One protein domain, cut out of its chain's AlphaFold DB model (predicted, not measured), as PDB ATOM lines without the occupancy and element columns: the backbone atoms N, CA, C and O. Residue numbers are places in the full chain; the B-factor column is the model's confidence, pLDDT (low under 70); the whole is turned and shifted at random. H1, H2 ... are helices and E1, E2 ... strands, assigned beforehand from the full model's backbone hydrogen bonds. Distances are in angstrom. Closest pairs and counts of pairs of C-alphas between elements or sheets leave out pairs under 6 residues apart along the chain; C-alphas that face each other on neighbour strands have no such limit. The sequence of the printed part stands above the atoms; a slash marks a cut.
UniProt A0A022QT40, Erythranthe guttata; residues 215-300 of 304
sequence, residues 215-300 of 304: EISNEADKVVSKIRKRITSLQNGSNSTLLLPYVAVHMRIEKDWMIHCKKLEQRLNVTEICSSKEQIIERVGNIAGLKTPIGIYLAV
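AT A GLANCE: This is residues 215 to 300 of the 304 residues of a protein of Erythranthe guttata (UniProt A0A022QT40). A short ribbon of two parallel strands, E1 and E2, makes the middle of a loose, open model, with H1 beside the end where the strands begin and H2 out beyond the other end. H3 lies on the way back from H2 to E2, and residues 215 to 222 of H1 stick out free. The printed part has 86 residues, with three named helices and two strands in the order H1, E1, H2, H3, E2; its class is mostly helix. It is loose, with a radius of gyration of the C-alphas of 17.0 A, and flat, spanning 53 by 33 by 16 A.

IN THESE COORDINATES: H1, residues 215 to 233, begins at C-alpha 215 (168.994, 119.932, 136.461) and is 27.4 A long. E1 is residues 246 to 250. H2, residues 255 to 268, is 20.2 A long and ends at C-alpha 268 (137.977, 140.480, 116.926). H3 is residues 277 to 285. E2, residues 295 to 299, ends at C-alpha 299 (161.317, 136.578, 130.613).

HOW THE PARTS SIT: E1 and E2 are parallel at 19 degrees, with N 247 and O 295 at 2.8 A and N 297 and O 247 at 2.8 A. E1, H2, H3 and E2 form a strand-helix-strand unit, parallel neighbour strands with helices between, whose crossover is right-handed. The closest C-alphas of H1 and E2 are those of Ile 231 and Gly 295, 5.9 A apart. E1 and H3 are only just apart, at 8.2 A. H1 touches no helix, and H2 and H3 are apart. Every O i to N i+4 pair is within hydrogen-bond range in H1, H2 and H3.

THE WHOLE: The farthest C-alphas, those of Asn 239 and Arg 267, are 53.7 A apart. The printed part has no cut. The link from H1 to E1 is long, with 12 residues; in it residues 235 to 244 have pLDDT under 70.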
ATOM      1  N   GLU A 215     168.023 119.053 137.117       94.94
ATOM      2  CA  GLU A 215     168.994 119.932 136.461       94.94
ATOM      3  C   GLU A 215     168.365 121.283 136.082       94.94
ATOM      4  O   GLU A 215     168.934 122.336 136.365       94.94
ATOM      5  N   ILE A 216     167.156 121.267 135.509       93.19
ATOM      6  CA  ILE A 216     166.423 122.481 135.124       93.19
ATOM      7  C   ILE A 216     165.871 123.188 136.366       93.19
ATOM      8  O   ILE A 216     165.992 124.410 136.477       93.19
ATOM      9  N   SER A 217     165.288 122.439 137.306       94.38
ATOM     10  CA  SER A 217     164.745 123.013 138.545       94.38
ATOM     11  C   SER A 217     165.827 123.701 139.382       94.38
ATOM     12  O   SER A 217     165.630 124.825 139.833       94.38
ATOM     13  N   ASN A 218     167.011 123.098 139.499       96.44
ATOM     14  CA  ASN A 218     168.146 123.657 140.228       96.44
ATOM     15  C   ASN A 218     168.661 124.951 139.579       96.44
ATOM     16  O   ASN A 218     169.019 125.899 140.281       96.44
ATOM     17  N   GLU A 219     168.692 125.033 138.245       95.69
ATOM     18  CA  GLU A 219     169.023 126.286 137.555       95.69
ATOM     19  C   GLU A 219     167.952 127.365 137.775       95.69
ATOM     20  O   GLU A 219     168.287 128.529 138.019       95.69
ATOM     21  N   ALA A 220     166.669 126.995 137.777       93.31
ATOM     22  CA  ALA A 220     165.592 127.919 138.126       93.31
ATOM     23  C   ALA A 220     165.734 128.435 139.571       93.31
ATOM     24  O   ALA A 220     165.639 129.642 139.804       93.31
ATOM     25  N   ASP A 221     166.071 127.569 140.528       93.94
ATOM     26  CA  ASP A 221     166.308 127.945 141.927       93.94
ATOM     27  C   ASP A 221     167.510 128.891 142.086       93.94
ATOM     28  O   ASP A 221     167.478 129.846 142.877       93.94
ATOM     29  N   LYS A 222     168.566 128.717 141.280       94.69
ATOM     30  CA  LYS A 222     169.687 129.671 141.207       94.69
ATOM     31  C   LYS A 222     169.241 131.043 140.693       94.69
ATOM     32  O   LYS A 222     169.719 132.067 141.184       94.69
ATOM     33  N   VAL A 223     168.330 131.101 139.723       91.94
ATOM     34  CA  VAL A 223     167.763 132.375 139.244       91.94
ATOM     35  C   VAL A 223     166.911 133.026 140.336       91.94
ATOM     36  O   VAL A 223     167.107 134.201 140.652       91.94
ATOM     37  N   VAL A 224     166.027 132.259 140.976       90.69
ATOM     38  CA  VAL A 224     165.147 132.744 142.050       90.69
ATOM     39  C   VAL A 224     165.950 133.253 143.250       90.69
ATOM     40  O   VAL A 224     165.656 134.326 143.782       90.69
ATOM     41  N   SER A 225     167.002 132.545 143.664       89.75
ATOM     42  CA  SER A 225     167.873 132.982 144.765       89.75
ATOM     43  C   SER A 225     168.603 134.293 144.452       89.75
ATOM     44  O   SER A 225     168.677 135.171 145.314       89.75
ATOM     45  N   LYS A 226     169.070 134.490 143.210       90.00
ATOM     46  CA  LYS A 226     169.661 135.764 142.762       90.00
ATOM     47  C   LYS A 226     168.653 136.911 142.783       90.00
ATOM     48  O   LYS A 226     169.009 138.005 143.223       90.00
ATOM     49  N   ILE A 227     167.415 136.669 142.340       88.25
ATOM     50  CA  ILE A 227     166.328 137.659 142.406       88.25
ATOM     51  C   ILE A 227     166.110 138.070 143.862       88.25
ATOM     52  O   ILE A 227     166.220 139.249 144.185       88.25
ATOM     53  N   ARG A 228     165.902 137.098 144.757       85.19
ATOM     54  CA  ARG A 228     165.667 137.351 146.187       85.19
ATOM     55  C   ARG A 228     166.811 138.127 146.834       85.19
ATOM     56  O   ARG A 228     166.558 139.138 147.477       85.19
ATOM     57  N   LYS A 229     168.066 137.730 146.585       84.69
ATOM     58  CA  LYS A 229     169.251 138.429 147.111       84.69
ATOM     59  C   LYS A 229     169.289 139.900 146.686       84.69
ATOM     60  O   LYS A 229     169.613 140.756 147.506       84.69
ATOM     61  N   ARG A 230     168.941 140.204 145.427       83.00
ATOM     62  CA  ARG A 230     168.868 141.592 144.944       83.00
ATOM     63  C   ARG A 230     167.772 142.388 145.645       83.00
ATOM     64  O   ARG A 230     168.036 143.515 146.050       83.00
ATOM     65  N   ILE A 231     166.586 141.810 145.839       80.88
ATOM     66  CA  ILE A 231     165.497 142.496 146.549       80.88
ATOM     67  C   ILE A 231     165.913 142.794 148.000       80.88
ATOM     68  O   ILE A 231     165.776 143.929 148.446       80.88
ATOM     69  N   THR A 232     166.501 141.824 148.711       78.56
ATOM     70  CA  THR A 232     166.978 142.021 150.093       78.56
ATOM     71  C   THR A 232     168.066 143.094 150.183       78.56
ATOM     72  O   THR A 232     168.030 143.921 151.090       78.56
ATOM     73  N   SER A 233     169.004 143.144 149.225       76.31
ATOM     74  CA  SER A 233     170.065 144.165 149.218       76.31
ATOM     75  C   SER A 233     169.548 145.600 149.053       76.31
ATOM     76  O   SER A 233     170.200 146.531 149.509       76.31
ATOM     77  N   LEU A 234     168.374 145.784 148.443       72.44
ATOM     78  CA  LEU A 234     167.758 147.101 148.250       72.44
ATOM     79  C   LEU A 234     167.030 147.617 149.504       72.44
ATOM     80  O   LEU A 234     166.667 148.788 149.544       72.44
ATOM     81  N   GLN A 235     166.814 146.777 150.525       68.94
ATOM     82  CA  GLN A 235     166.043 147.124 151.729       68.94
ATOM     83  C   GLN A 235     166.892 147.442 152.979       68.94
ATOM     84  O   GLN A 235     166.350 147.410 154.078       68.94
ATOM     85  N   ASN A 236     168.192 147.756 152.836       56.03
ATOM     86  CA  ASN A 236     169.105 148.248 153.893       56.03
ATOM     87  C   ASN A 236     168.745 147.835 155.343       56.03
ATOM     88  O   ASN A 236     168.120 148.586 156.086       56.03
ATOM     89  N   GLY A 237     169.210 146.659 155.774       53.84
ATOM     90  CA  GLY A 237     169.384 146.354 157.204       53.84
ATOM     91  C   GLY A 237     168.165 145.836 157.976       53.84
ATOM     92  O   GLY A 237     168.279 145.595 159.175       53.84
ATOM     93  N   SER A 238     167.021 145.596 157.334       54.34
ATOM     94  CA  SER A 238     165.941 144.844 157.983       54.34
ATOM     95  C   SER A 238     166.336 143.365 158.099       54.34
ATOM     96  O   SER A 238     166.382 142.652 157.096       54.34
ATOM     97  N   ASN A 239     166.601 142.896 159.327       49.22
ATOM     98  CA  ASN A 239     166.773 141.483 159.724       49.22
ATOM     99  C   ASN A 239     165.468 140.672 159.570       49.22
ATOM    100  O   ASN A 239     165.084 139.873 160.421       49.22
ATOM    101  N   SER A 240     164.744 140.907 158.486       52.62
ATOM    102  CA  SER A 240     163.510 140.233 158.158       52.62
ATOM    103  C   SER A 240     163.835 139.065 157.236       52.62
ATOM    104  O   SER A 240     164.067 139.231 156.041       52.62
ATOM    105  N   THR A 241     163.780 137.860 157.793       52.94
ATOM    106  CA  THR A 241     163.754 136.576 157.078       52.94
ATOM    107  C   THR A 241     162.541 136.409 156.147       52.94
ATOM    108  O   THR A 241     162.392 135.348 155.540       52.94
ATOM    109  N   LEU A 242     161.669 137.419 155.991       58.72
ATOM    110  CA  LEU A 242     160.577 137.359 155.022       58.72
ATOM    111  C   LEU A 242     161.113 137.297 153.592       58.72
ATOM    112  O   LEU A 242     161.728 138.231 153.076       58.72
ATOM    113  N   LEU A 243     160.786 136.189 152.931       64.94
ATOM    114  CA  LEU A 243     160.877 136.035 151.488       64.94
ATOM    115  C   LEU A 243     159.997 137.099 150.827       64.94
ATOM    116  O   LEU A 243     158.771 137.001 150.831       64.94
ATOM    117  N   LEU A 244     160.632 138.126 150.269       69.25
ATOM    118  CA  LEU A 244     159.921 139.158 149.530       69.25
ATOM    119  C   LEU A 244     159.352 138.561 148.236       69.25
ATOM    120  O   LEU A 244     160.051 137.798 147.553       69.25
ATOM    121  N   PRO A 245     158.093 138.886 147.892       81.62
ATOM    122  CA  PRO A 245     157.494 138.419 146.655       81.62
ATOM    123  C   PRO A 245     158.250 138.992 145.452       81.62
ATOM    124  O   PRO A 245     158.888 140.045 145.525       81.62
ATOM    125  N   TYR A 246     158.159 138.295 144.327       87.38
ATOM    126  CA  TYR A 246     158.587 138.806 143.032       87.38
ATOM    127  C   TYR A 246     157.507 138.505 141.995       87.38
ATOM    128  O   TYR A 246     156.723 137.569 142.157       87.38
ATOM    129  N   VAL A 247     157.480 139.293 140.925       90.25
ATOM    130  CA  VAL A 247     156.606 139.077 139.769       90.25
ATOM    131  C   VAL A 247     157.453 138.582 138.611       90.25
ATOM    132  O   VAL A 247     158.451 139.210 138.264       90.25
ATOM    133  N   ALA A 248     157.059 137.471 137.996       92.25
ATOM    134  CA  ALA A 248     157.616 137.027 136.723       92.25
ATOM    135  C   ALA A 248     156.685 137.449 135.582       92.25
ATOM    136  O   ALA A 248     155.505 137.105 135.586       92.25
ATOM    137  N   VAL A 249     157.215 138.173 134.599       91.94
ATOM    138  CA  VAL A 249     156.474 138.637 133.421       91.94
ATOM    139  C   VAL A 249     157.068 137.975 132.188       91.94
ATOM    140  O   VAL A 249     158.244 138.164 131.882       91.94
ATOM    141  N   HIS A 250     156.258 137.203 131.469       91.88
ATOM    142  CA  HIS A 250     156.635 136.660 130.169       91.88
ATOM    143  C   HIS A 250     156.220 137.635 129.066       91.88
ATOM    144  O   HIS A 250     155.037 137.915 128.885       91.88
ATOM    145  N   MET A 251     157.199 138.155 128.331       89.56
ATOM    146  CA  MET A 251     156.988 139.117 127.256       89.56
ATOM    147  C   MET A 251     157.258 138.445 125.916       89.56
ATOM    148  O   MET A 251     158.406 138.222 125.556       89.56
ATOM    149  N   ARG A 252     156.210 138.154 125.145       87.50
ATOM    150  CA  ARG A 252     156.330 137.683 123.760       87.50
ATOM    151  C   ARG A 252     156.295 138.901 122.833       87.50
ATOM    152  O   ARG A 252     155.220 139.424 122.561       87.50
ATOM    153  N   ILE A 253     157.461 139.401 122.429       86.69
ATOM    154  CA  ILE A 253     157.603 140.682 121.700       86.69
ATOM    155  C   ILE A 253     158.256 140.536 120.323       86.69
ATOM    156  O   ILE A 253     158.607 141.532 119.691       86.69
ATOM    157  N   GLU A 254     158.437 139.308 119.837       85.06
ATOM    158  CA  GLU A 254     158.998 139.072 118.511       85.06
ATOM    159  C   GLU A 254     158.115 139.679 117.413       85.06
ATOM    160  O   GLU A 254     156.885 139.717 117.508       85.06
ATOM    161  N   LYS A 255     158.746 140.161 116.335       84.44
ATOM    162  CA  LYS A 255     158.063 140.882 115.249       84.44
ATOM    163  C   LYS A 255     156.911 140.082 114.637       84.44
ATOM    164  O   LYS A 255     155.859 140.647 114.346       84.44
ATOM    165  N   ASP A 256     157.104 138.785 114.429       83.00
ATOM    166  CA  ASP A 256     156.086 137.873 113.903       83.00
ATOM    167  C   ASP A 256     154.896 137.735 114.861       83.00
ATOM    168  O   ASP A 256     153.747 137.818 114.419       83.00
ATOM    169  N   TRP A 257     155.160 137.621 116.165       86.75
ATOM    170  CA  TRP A 257     154.117 137.602 117.185       86.75
ATOM    171  C   TRP A 257     153.344 138.919 117.240       86.75
ATOM    172  O   TRP A 257     152.115 138.904 117.234       86.75
ATOM    173  N   MET A 258     154.032 140.062 117.201       87.19
ATOM    174  CA  MET A 258     153.380 141.375 117.206       87.19
ATOM    175  C   MET A 258     152.481 141.579 115.978       87.19
ATOM    176  O   MET A 258     151.384 142.125 116.100       87.19
ATOM    177  N   ILE A 259     152.903 141.109 114.798       89.75
ATOM    178  CA  ILE A 259     152.074 141.132 113.582       89.75
ATOM    179  C   ILE A 259     150.855 140.219 113.739       89.75
ATOM    180  O   ILE A 259     149.743 140.618 113.387       89.75
ATOM    181  N   HIS A 260     151.055 138.993 114.229       89.69
ATOM    182  CA  HIS A 260     149.973 138.031 114.433       89.69
ATOM    183  C   HIS A 260     148.928 138.573 115.412       89.69
ATOM    184  O   HIS A 260     147.739 138.598 115.100       89.69
ATOM    185  N   CYS A 261     149.397 139.070 116.551       92.62
ATOM    186  CA  CYS A 261     148.581 139.622 117.613       92.62
ATOM    187  C   CYS A 261     147.724 140.798 117.106       92.62
ATOM    188  O   CYS A 261     146.502 140.758 117.225       92.62
ATOM    189  N   LYS A 262     148.323 141.793 116.428       91.56
ATOM    190  CA  LYS A 262     147.569 142.951 115.907       91.56
ATOM    191  C   LYS A 262     146.514 142.558 114.872       91.56
ATOM    192  O   LYS A 262     145.432 143.133 114.836       91.56
ATOM    193  N   LYS A 263     146.808 141.566 114.025       94.31
ATOM    194  CA  LYS A 263     145.824 141.036 113.065       94.31
ATOM    195  C   LYS A 263     144.660 140.340 113.768       94.31
ATOM    196  O   LYS A 263     143.541 140.402 113.269       94.31
ATOM    197  N   LEU A 264     144.918 139.654 114.881       92.94
ATOM    198  CA  LEU A 264     143.874 139.011 115.674       92.94
ATOM    199  C   LEU A 264     142.959 140.056 116.324       92.94
ATOM    200  O   LEU A 264     141.746 139.966 116.174       92.94
ATOM    201  N   GLU A 265     143.538 141.079 116.949       94.12
ATOM    202  CA  GLU A 265     142.806 142.220 117.514       94.12
ATOM    203  C   GLU A 265     141.900 142.906 116.491       94.12
ATOM    204  O   GLU A 265     140.716 143.104 116.750       94.12
ATOM    205  N   GLN A 266     142.414 143.171 115.285       94.38
ATOM    206  CA  GLN A 266     141.629 143.749 114.188       94.38
ATOM    207  C   GLN A 266     140.436 142.880 113.777       94.38
ATOM    208  O   GLN A 266     139.377 143.408 113.451       94.38
ATOM    209  N   ARG A 267     140.590 141.550 113.773       94.38
ATOM    210  CA  ARG A 267     139.505 140.622 113.415       94.38
ATOM    211  C   ARG A 267     138.443 140.521 114.502       94.38
ATOM    212  O   ARG A 267     137.275 140.339 114.179       94.38
ATOM    213  N   LEU A 268     138.859 140.590 115.764       93.38
ATOM    214  CA  LEU A 268     137.977 140.480 116.926       93.38
ATOM    215  C   LEU A 268     137.401 141.832 117.370       93.38
ATOM    216  O   LEU A 268     136.493 141.850 118.192       93.38
ATOM    217  N   ASN A 269     137.906 142.941 116.822       94.44
ATOM    218  CA  ASN A 269     137.567 144.308 117.212       94.44
ATOM    219  C   ASN A 269     137.824 144.589 118.710       94.44
ATOM    220  O   ASN A 269     136.969 145.127 119.411       94.44
ATOM    221  N   VAL A 270     139.009 144.200 119.200       92.38
ATOM    222  CA  VAL A 270     139.471 144.392 120.594       92.38
ATOM    223  C   VAL A 270     140.895 144.960 120.631       92.38
ATOM    224  O   VAL A 270     141.591 144.914 119.623       92.38
ATOM    225  N   THR A 271     141.349 145.473 121.780       86.94
ATOM    226  CA  THR A 271     142.682 146.110 121.953       86.94
ATOM    227  C   THR A 271     143.454 145.617 123.186       86.94
ATOM    228  O   THR A 271     144.393 146.261 123.656       86.94
ATOM    229  N   GLU A 272     143.020 144.500 123.772       84.12
ATOM    230  CA  GLU A 272     143.504 144.035 125.075       84.12
ATOM    231  C   GLU A 272     144.570 142.932 124.984       84.12
ATOM    232  O   GLU A 272     145.227 142.643 125.992       84.12
ATOM    233  N   ILE A 273     144.736 142.330 123.800       84.19
ATOM    234  CA  ILE A 273     145.533 141.119 123.557       84.19
ATOM    235  C   ILE A 273     147.009 141.489 123.398       84.19
ATOM    236  O   ILE A 273     147.881 140.889 124.029       84.19
ATOM    237  N   CYS A 274     147.304 142.487 122.569       90.75
ATOM    238  CA  CYS A 274     148.649 143.007 122.383       90.75
ATOM    239  C   CYS A 274     148.890 144.110 123.400       90.75
ATOM    240  O   CYS A 274     148.100 145.039 123.511       90.75
ATOM    241  N   SER A 275     150.000 144.037 124.134       87.81
ATOM    242  CA  SER A 275     150.324 145.059 125.131       87.81
ATOM    243  C   SER A 275     151.438 145.983 124.642       87.81
ATOM    244  O   SER A 275     152.484 145.515 124.185       87.81
ATOM    245  N   SER A 276     151.227 147.295 124.757       87.19
ATOM    246  CA  SER A 276     152.287 148.301 124.660       87.19
ATOM    247  C   SER A 276     153.169 148.279 125.912       87.19
ATOM    248  O   SER A 276     152.824 147.677 126.933       87.19
ATOM    249  N   LYS A 277     154.312 148.967 125.863       88.19
ATOM    250  CA  LYS A 277     155.191 149.126 127.027       88.19
ATOM    251  C   LYS A 277     154.445 149.770 128.202       88.19
ATOM    252  O   LYS A 277     154.572 149.305 129.331       88.19
ATOM    253  N   GLU A 278     153.664 150.809 127.930       90.94
ATOM    254  CA  GLU A 278     152.889 151.569 128.914       90.94
ATOM    255  C   GLU A 278     151.828 150.676 129.557       90.94
ATOM    256  O   GLU A 278     151.757 150.606 130.781       90.94
ATOM    257  N   GLN A 279     151.096 149.904 128.747       90.31
ATOM    258  CA  GLN A 279     150.108 148.943 129.241       90.31
ATOM    259  C   GLN A 279     150.748 147.848 130.105       90.31
ATOM    260  O   GLN A 279     150.152 147.430 131.091       90.31
ATOM    261  N   ILE A 280     151.956 147.375 129.772       89.81
ATOM    262  CA  ILE A 280     152.673 146.394 130.604       89.81
ATOM    263  C   ILE A 280     153.053 147.014 131.950       89.81
ATOM    264  O   ILE A 280     152.826 146.390 132.984       89.81
ATOM    265  N   ILE A 281     153.603 148.233 131.953       89.50
ATOM    266  CA  ILE A 281     153.976 148.944 133.185       89.50
ATOM    267  C   ILE A 281     152.744 149.166 134.065       89.50
ATOM    268  O   ILE A 281     152.786 148.859 135.255       89.50
ATOM    269  N   GLU A 282     151.645 149.643 133.483       90.50
ATOM    270  CA  GLU A 282     150.387 149.880 134.187       90.50
ATOM    271  C   GLU A 282     149.804 148.578 134.756       90.50
ATOM    272  O   GLU A 282     149.532 148.488 135.952       90.50
ATOM    273  N   ARG A 283     149.672 147.531 133.929       89.94
ATOM    274  CA  ARG A 283     149.101 146.241 134.349       89.94
ATOM    275  C   ARG A 283     149.943 145.565 135.430       89.94
ATOM    276  O   ARG A 283     149.371 145.034 136.372       89.94
ATOM    277  N   VAL A 284     151.274 145.590 135.318       89.31
ATOM    278  CA  VAL A 284     152.180 144.998 136.322       89.31
ATOM    279  C   VAL A 284     152.207 145.828 137.606       89.31
ATOM    280  O   VAL A 284     152.217 145.257 138.695       89.31
ATOM    281  N   GLY A 285     152.187 147.161 137.496       86.88
ATOM    282  CA  GLY A 285     152.155 148.068 138.645       86.88
ATOM    283  C   GLY A 285     150.859 147.989 139.457       86.88
ATOM    284  O   GLY A 285     150.892 148.194 140.666       86.88
ATOM    285  N   ASN A 286     149.747 147.630 138.810       88.81
ATOM    286  CA  ASN A 286     148.411 147.591 139.412       88.81
ATOM    287  C   ASN A 286     147.934 146.177 139.805       88.81
ATOM    288  O   ASN A 286     146.748 145.988 140.082       88.81
ATOM    289  N   ILE A 287     148.811 145.164 139.840       89.00
ATOM    290  CA  ILE A 287     148.425 143.821 140.307       89.00
ATOM    291  C   ILE A 287     148.015 143.905 141.787       89.00
ATOM    292  O   ILE A 287     148.797 144.301 142.656       89.00
ATOM    293  N   ALA A 288     146.776 143.505 142.075       85.44
ATOM    294  CA  ALA A 288     146.203 143.576 143.411       85.44
ATOM    295  C   ALA A 288     147.024 142.773 144.435       85.44
ATOM    296  O   ALA A 288     147.412 141.629 144.195       85.44
ATOM    297  N   GLY A 289     147.265 143.373 145.602       82.06
ATOM    298  CA  GLY A 289     147.992 142.737 146.704       82.06
ATOM    299  C   GLY A 289     149.519 142.802 146.603       82.06
ATOM    300  O   GLY A 289     150.194 142.343 147.527       82.06
ATOM    301  N   LEU A 290     150.085 143.401 145.548       81.62
ATOM    302  CA  LEU A 290     151.525 143.641 145.486       81.62
ATOM    303  C   LEU A 290     151.934 144.793 146.408       81.62
ATOM    304  O   LEU A 290     151.420 145.905 146.316       81.62
ATOM    305  N   LYS A 291     152.900 144.525 147.291       75.31
ATOM    306  CA  LYS A 291     153.537 145.540 148.137       75.31
ATOM    307  C   LYS A 291     154.833 146.000 147.479       75.31
ATOM    308  O   LYS A 291     155.656 145.171 147.098       75.31
ATOM    309  N   THR A 292     155.016 147.311 147.356       75.00
ATOM    310  CA  THR A 292     156.256 147.911 146.857       75.00
ATOM    311  C   THR A 292     157.253 148.119 148.009       75.00
ATOM    312  O   THR A 292     156.835 148.415 149.130       75.00
ATOM    313  N   PRO A 293     158.570 147.962 147.776       77.00
ATOM    314  CA  PRO A 293     159.207 147.569 146.516       77.00
ATOM    315  C   PRO A 293     159.056 146.065 146.217       77.00
ATOM    316  O   PRO A 293     159.112 145.239 147.126       77.00
ATOM    317  N   ILE A 294     158.914 145.712 144.933       82.56
ATOM    318  CA  ILE A 294     158.819 144.325 144.456       82.56
ATOM    319  C   ILE A 294     159.882 144.026 143.397       82.56
ATOM    320  O   ILE A 294     160.189 144.871 142.556       82.56
ATOM    321  N   GLY A 295     160.450 142.820 143.426       85.06
ATOM    322  CA  GLY A 295     161.328 142.361 142.352       85.06
ATOM    323  C   GLY A 295     160.528 141.961 141.118       85.06
ATOM    324  O   GLY A 295     159.544 141.234 141.228       85.06
ATOM    325  N   ILE A 296     160.971 142.390 139.937       88.88
ATOM    326  CA  ILE A 296     160.370 141.999 138.659       88.88
ATOM    327  C   ILE A 296     161.396 141.184 137.866       88.88
ATOM    328  O   ILE A 296     162.510 141.644 137.616       88.88
ATOM    329  N   TYR A 297     161.017 139.972 137.471       91.25
ATOM    330  CA  TYR A 297     161.757 139.122 136.547       91.25
ATOM    331  C   TYR A 297     161.087 139.172 135.174       91.25
ATOM    332  O   TYR A 297     159.930 138.784 135.033       91.25
ATOM    333  N   LEU A 298     161.811 139.647 134.163       91.69
ATOM    334  CA  LEU A 298     161.320 139.715 132.790       91.69
ATOM    335  C   LEU A 298     161.880 138.535 131.991       91.69
ATOM    336  O   LEU A 298     163.083 138.460 131.746       91.69
ATOM    337  N   ALA A 299     161.003 137.627 131.572       91.19
ATOM    338  CA  ALA A 299     161.317 136.578 130.613       91.19
ATOM    339  C   ALA A 299     161.000 137.097 129.207       91.19
ATOM    340  O   ALA A 299     159.838 137.148 128.801       91.19
ATOM    341  N   VAL A 300     162.041 137.512 128.487       87.88
ATOM    342  CA  VAL A 300     161.952 138.085 127.138       87.88
ATOM    343  C   VAL A 300     162.698 137.157 126.171       87.88
ATOM    344  O   VAL A 300     163.762 136.648 126.532       87.88
TER     345      VAL A 300